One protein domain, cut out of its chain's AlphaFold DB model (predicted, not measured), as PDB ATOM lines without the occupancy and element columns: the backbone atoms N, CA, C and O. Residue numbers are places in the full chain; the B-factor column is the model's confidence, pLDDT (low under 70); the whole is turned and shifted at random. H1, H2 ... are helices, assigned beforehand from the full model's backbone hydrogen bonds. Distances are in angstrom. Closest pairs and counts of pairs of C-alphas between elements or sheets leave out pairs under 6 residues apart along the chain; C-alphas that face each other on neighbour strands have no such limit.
ATOM      1  N   SER A  22     190.394 207.613 212.803       73.31
ATOM      2  CA  SER A  22     190.314 208.987 213.312       73.31
ATOM      3  C   SER A  22     191.475 209.865 212.829       73.31
ATOM      4  O   SER A  22     191.288 211.071 212.658       73.31
ATOM      5  N   LYS A  23     192.630 209.272 212.506       81.75
ATOM      6  CA  LYS A  23     193.833 209.972 212.016       81.75
ATOM      7  C   LYS A  23     193.767 210.333 210.534       81.75
ATOM      8  O   LYS A  23     194.526 211.169 210.047       81.75
ATOM      9  N   HIS A  24     192.842 209.735 209.785       83.75
ATOM     10  CA  HIS A  24     192.792 209.886 208.332       83.75
ATOM     11  C   HIS A  24     192.477 211.321 207.876       83.75
ATOM     12  O   HIS A  24     192.886 211.735 206.789       83.75
ATOM     13  N   ARG A  25     191.752 212.095 208.695       85.25
ATOM     14  CA  ARG A  25     191.462 213.506 208.402       85.25
ATOM     15  C   ARG A  25     192.721 214.368 208.489       85.25
ATOM     16  O   ARG A  25     192.976 215.134 207.569       85.25
ATOM     17  N   GLU A  26     193.501 214.197 209.551       90.06
ATOM     18  CA  GLU A  26     194.753 214.931 209.761       90.06
ATOM     19  C   GLU A  26     195.747 214.629 208.638       90.06
ATOM     20  O   GLU A  26     196.276 215.551 208.026       90.06
ATOM     21  N   ILE A  27     195.899 213.350 208.272       90.69
ATOM     22  CA  ILE A  27     196.752 212.939 207.147       90.69
ATOM     23  C   ILE A  27     196.276 213.593 205.841       90.69
ATOM     24  O   ILE A  27     197.075 214.166 205.107       90.69
ATOM     25  N   LYS A  28     194.974 213.572 205.536       90.50
ATOM     26  CA  LYS A  28     194.449 214.255 204.339       90.50
ATOM     27  C   LYS A  28     194.805 215.736 204.306       90.50
ATOM     28  O   LYS A  28     195.131 216.244 203.236       90.50
ATOM     29  N   ASP A  29     194.739 216.405 205.451       92.44
ATOM     30  CA  ASP A  29     195.070 217.819 205.563       92.44
ATOM     31  C   ASP A  29     196.579 218.069 205.388       92.44
ATOM     32  O   ASP A  29     196.945 218.974 204.636       92.44
ATOM     33  N   SER A  30     197.446 217.231 205.970       95.88
ATOM     34  CA  SER A  30     198.910 217.330 205.829       95.88
ATOM     35  C   SER A  30     199.423 217.110 204.402       95.88
ATOM     36  O   SER A  30     200.511 217.571 204.070       95.88
ATOM     37  N   PHE A  31     198.659 216.424 203.549       95.44
ATOM     38  CA  PHE A  31     199.064 216.087 202.181       95.44
ATOM     39  C   PHE A  31     198.324 216.885 201.091       95.44
ATOM     40  O   PHE A  31     198.456 216.570 199.905       95.44
ATOM     41  N   LYS A  32     197.566 217.932 201.448       94.75
ATOM     42  CA  LYS A  32     196.824 218.757 200.473       94.75
ATOM     43  C   LYS A  32     197.716 219.306 199.367       94.75
ATOM     44  O   LYS A  32     197.392 219.124 198.193       94.75
ATOM     45  N   ASP A  33     198.847 219.898 199.733       96.44
ATOM     46  CA  ASP A  33     199.769 220.494 198.764       96.44
ATOM     47  C   ASP A  33     200.353 219.436 197.819       96.44
ATOM     48  O   ASP A  33     200.398 219.659 196.610       96.44
ATOM     49  N   LEU A  34     200.681 218.243 198.335       96.06
ATOM     50  CA  LEU A  34     201.140 217.121 197.513       96.06
ATOM     51  C   LEU A  34     200.061 216.661 196.528       96.06
ATOM     52  O   LEU A  34     200.347 216.460 195.352       96.06
ATOM     53  N   THR A  35     198.817 216.491 196.986       95.38
ATOM     54  CA  THR A  35     197.722 216.050 196.104       95.38
ATOM     55  C   THR A  35     197.379 217.089 195.038       95.38
ATOM     56  O   THR A  35     197.074 216.720 193.904       95.38
ATOM     57  N   LYS A  36     197.481 218.382 195.367       95.94
ATOM     58  CA  LYS A  36     197.302 219.473 194.406       95.94
ATOM     59  C   LYS A  36     198.408 219.456 193.354       95.94
ATOM     60  O   LYS A  36     198.099 219.377 192.171       95.94
ATOM     61  N   TRP A  37     199.668 219.422 193.786       96.50
ATOM     62  CA  TRP A  37     200.814 219.310 192.884       96.50
ATOM     63  C   TRP A  37     200.723 218.065 191.991       96.50
ATOM     64  O   TRP A  37     200.918 218.153 190.783       96.50
ATOM     65  N   GLY A  38     200.346 216.915 192.556       94.94
ATOM     66  CA  GLY A  38     200.174 215.676 191.799       94.94
ATOM     67  C   GLY A  38     199.091 215.784 190.723       94.94
ATOM     68  O   GLY A  38     199.279 215.275 189.621       94.94
ATOM     69  N   LYS A  39     197.981 216.481 191.003       93.44
ATOM     70  CA  LYS A  39     196.961 216.765 189.984       93.44
ATOM     71  C   LYS A  39     197.518 217.657 188.876       93.44
ATOM     72  O   LYS A  39     197.283 217.355 187.712       93.44
ATOM     73  N   ASP A  40     198.260 218.703 189.230       94.25
ATOM     74  CA  ASP A  40     198.836 219.650 188.268       94.25
ATOM     75  C   ASP A  40     199.836 218.962 187.316       94.25
ATOM     76  O   ASP A  40     199.850 219.243 186.118       94.25
ATOM     77  N   VAL A  41     200.619 217.998 187.817       95.38
ATOM     78  CA  VAL A  41     201.530 217.172 186.999       95.38
ATOM     79  C   VAL A  41     200.768 216.236 186.051       95.38
ATOM     80  O   VAL A  41     201.231 215.972 184.945       95.38
ATOM     81  N   LEU A  42     199.595 215.747 186.459       93.50
ATOM     82  CA  LEU A  42     198.800 214.757 185.720       93.50
ATOM     83  C   LEU A  42     197.707 215.375 184.830       93.50
ATOM     84  O   LEU A  42     196.852 214.649 184.323       93.50
ATOM     85  N   VAL A  43     197.723 216.693 184.601       85.56
ATOM     86  CA  VAL A  43     196.720 217.391 183.768       85.56
ATOM     87  C   VAL A  43     196.624 216.808 182.352       85.56
ATOM     88  O   VAL A  43     195.537 216.777 181.782       85.56
ATOM     89  N   GLY A  44     197.729 216.302 181.792       87.88
ATOM     90  CA  GLY A  44     197.753 215.658 180.472       87.88
ATOM     91  C   GLY A  44     197.227 214.215 180.438       87.88
ATOM     92  O   GLY A  44     196.953 213.697 179.361       87.88
ATOM     93  N   GLU A  45     197.044 213.578 181.596       90.50
ATOM     94  CA  GLU A  45     196.789 212.134 181.729       90.50
ATOM     95  C   GLU A  45     195.306 211.801 181.988       90.50
ATOM     96  O   GLU A  45     194.969 210.699 182.418       90.50
ATOM     97  N   ASN A  46     194.391 212.751 181.753       87.38
ATOM     98  CA  ASN A  46     192.945 212.603 181.992       87.38
ATOM     99  C   ASN A  46     192.576 212.181 183.431       87.38
ATOM    100  O   ASN A  46     191.573 211.502 183.662       87.38
ATOM    101  N   VAL A  47     193.373 212.595 184.418       91.50
ATOM    102  CA  VAL A  47     193.110 212.320 185.835       91.50
ATOM    103  C   VAL A  47     192.183 213.386 186.418       91.50
ATOM    104  O   VAL A  47     192.516 214.568 186.468       91.50
ATOM    105  N   ASP A  48     191.024 212.964 186.927       91.94
ATOM    106  CA  ASP A  48     190.030 213.879 187.506       91.94
ATOM    107  C   ASP A  48     190.485 214.471 188.857       91.94
ATOM    108  O   ASP A  48     190.389 215.680 189.116       91.94
ATOM    109  N   SER A  49     191.030 213.630 189.743       92.00
ATOM    110  CA  SER A  49     191.521 214.063 191.053       92.00
ATOM    111  C   SER A  49     192.572 213.127 191.647       92.00
ATOM    112  O   SER A  49     192.546 211.917 191.440       92.00
ATOM    113  N   VAL A  50     193.472 213.701 192.449       94.94
ATOM    114  CA  VAL A  50     194.443 212.975 193.276       94.94
ATOM    115  C   VAL A  50     194.037 213.155 194.737       94.94
ATOM    116  O   VAL A  50     193.756 214.271 195.173       94.94
ATOM    117  N   LYS A  51     193.935 212.058 195.493       92.56
ATOM    118  CA  LYS A  51     193.431 212.049 196.876       92.56
ATOM    119  C   LYS A  51     194.211 211.040 197.712       92.56
ATOM    120  O   LYS A  51     194.622 210.001 197.203       92.56
ATOM    121  N   ILE A  52     194.315 211.290 199.015       92.38
ATOM    122  CA  ILE A  52     194.766 210.264 199.962       92.38
ATOM    123  C   ILE A  52     193.671 209.202 200.106       92.38
ATOM    124  O   ILE A  52     192.565 209.486 200.585       92.38
ATOM    125  N   GLY A  53     193.983 207.988 199.649       88.69
ATOM    126  CA  GLY A  53     193.151 206.799 199.803       88.69
ATOM    127  C   GLY A  53     193.378 206.104 201.145       88.69
ATOM    128  O   GLY A  53     194.339 206.376 201.852       88.69
ATOM    129  N   ASN A  54     192.475 205.195 201.497       88.44
ATOM    130  CA  ASN A  54     192.534 204.367 202.707       88.44
ATOM    131  C   ASN A  54     192.516 202.860 202.388       88.44
ATOM    132  O   ASN A  54     192.205 202.061 203.259       88.44
ATOM    133  N   ARG A  55     192.776 202.487 201.128       89.75
ATOM    134  CA  ARG A  55     192.649 201.112 200.609       89.75
ATOM    135  C   ARG A  55     193.986 200.431 200.308       89.75
ATOM    136  O   ARG A  55     193.994 199.328 199.781       89.75
ATOM    137  N   LEU A  56     195.095 201.132 200.536       89.94
ATOM    138  CA  LEU A  56     196.440 200.689 200.179       89.94
ATOM    139  C   LEU A  56     197.229 200.383 201.450       89.94
ATOM    140  O   LEU A  56     197.079 201.094 202.439       89.94
ATOM    141  N   ASP A  57     198.063 199.350 201.372       90.31
ATOM    142  CA  ASP A  57     199.005 198.955 202.423       90.31
ATOM    143  C   ASP A  57     200.446 199.105 201.905       90.31
ATOM    144  O   ASP A  57     201.112 200.095 202.190       90.31
ATOM    145  N   ASN A  58     200.885 198.206 201.014       93.88
ATOM    146  CA  ASN A  58     202.258 198.204 200.478       93.88
ATOM    147  C   ASN A  58     202.407 198.848 199.088       93.88
ATOM    148  O   ASN A  58     203.521 199.014 198.592       93.88
ATOM    149  N   SER A  59     201.296 199.196 198.436       94.38
ATOM    150  CA  SER A  59     201.309 199.818 197.108       94.38
ATOM    151  C   SER A  59     201.351 201.344 197.216       94.38
ATOM    152  O   SER A  59     200.574 201.911 197.987       94.38
ATOM    153  N   PRO A  60     202.177 202.035 196.407       92.38
ATOM    154  CA  PRO A  60     202.367 203.482 196.534       92.38
ATOM    155  C   PRO A  60     201.163 204.307 196.055       92.38
ATOM    156  O   PRO A  60     200.881 205.368 196.605       92.38
ATOM    157  N   CYS A  61     200.447 203.848 195.024       94.06
ATOM    158  CA  CYS A  61     199.262 204.513 194.486       94.06
ATOM    159  C   CYS A  61     198.397 203.536 193.674       94.06
ATOM    160  O   CYS A  61     198.825 202.428 193.346       94.06
ATOM    161  N   VAL A  62     197.163 203.940 193.360       94.44
ATOM    162  CA  VAL A  62     196.240 203.182 192.503       94.44
ATOM    163  C   VAL A  62     195.316 204.135 191.747       94.44
ATOM    164  O   VAL A  62     194.928 205.176 192.280       94.44
ATOM    165  N   VAL A  63     194.934 203.760 190.524       93.62
ATOM    166  CA  VAL A  63     193.899 204.451 189.744       93.62
ATOM    167  C   VAL A  63     192.551 203.789 190.011       93.62
ATOM    168  O   VAL A  63     192.426 202.567 189.963       93.62
ATOM    169  N   VAL A  64     191.539 204.601 190.300       93.69
ATOM    170  CA  VAL A  64     190.169 204.150 190.573       93.69
ATOM    171  C   VAL A  64     189.211 204.807 189.598       93.69
ATOM    172  O   VAL A  64     189.450 205.925 189.143       93.69
ATOM    173  N   THR A  65     188.120 204.120 189.281       92.31
ATOM    174  CA  THR A  65     187.089 204.642 188.381       92.31
ATOM    175  C   THR A  65     185.932 205.254 189.163       92.31
ATOM    176  O   THR A  65     185.705 204.957 190.340       92.31
ATOM    177  N   SER A  66     185.184 206.136 188.508       87.69
ATOM    178  CA  SER A  66     183.932 206.661 189.046       87.69
ATOM    179  C   SER A  66     182.875 205.552 189.198       87.69
ATOM    180  O   SER A  66     183.021 204.426 188.708       87.69
ATOM    181  N   LYS A  67     181.829 205.853 189.978       73.25
ATOM    182  CA  LYS A  67     180.756 204.903 190.300       73.25
ATOM    183  C   LYS A  67     179.944 204.466 189.094       73.25
ATOM    184  O   LYS A  67     179.622 205.320 188.252       73.25
TER     185      LYS A  67
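AT A GLANCE: This is residues 22 to 67 of the 67 residues of an uncharacterized protein of Kingdonia uniflora (UniProt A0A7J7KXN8). This domain has little regular structure: two short helices, H2 and H1, meet end to end at a corner along one side, and a long unnamed stretch folds back beside H2. That stretch then swings out in a loop, where residues 55 to 60 stick out, and its tail, residues 61 to 67, folds back from the loop and ends at Lys 67, the chain's last residue. The printed part has 46 residues with two named helices, H1 then H2, and no named strand; the class is all helix, with only 17 residues in named elements. It is only just loose, close to compact, with a radius of gyration of the C-alphas of 11.4 A, and spans 34 by 22 by 22 A, only just elongated.

HOW THE PARTS SIT: Start at H2, residues 32 to 41, the longest helix. Before it, H1, residues 24 to 30, joins by a tight link of 1 residue, Phe 31; the two meet only through their link. In both, each O i to N i+4 pair is within hydrogen-bond range.

IN THESE COORDINATES: Find C-alpha 32 at (196.824, 218.757, 200.473); from there H2 runs 14.4 A to C-alpha 41 at (201.530, 217.172, 186.999). H1 begins at C-alpha 24, (192.792, 209.886, 208.332), and runs 10.0 A.

THE WHOLE: Look from Ser 22 to Gly 44 for the C-alphas farthest apart, 34.3 A. Residues 42 to 67 have no named element, and residues 55 to 60 stand free. The printed part has no cut, and no printed residue is under 70 in pLDDT.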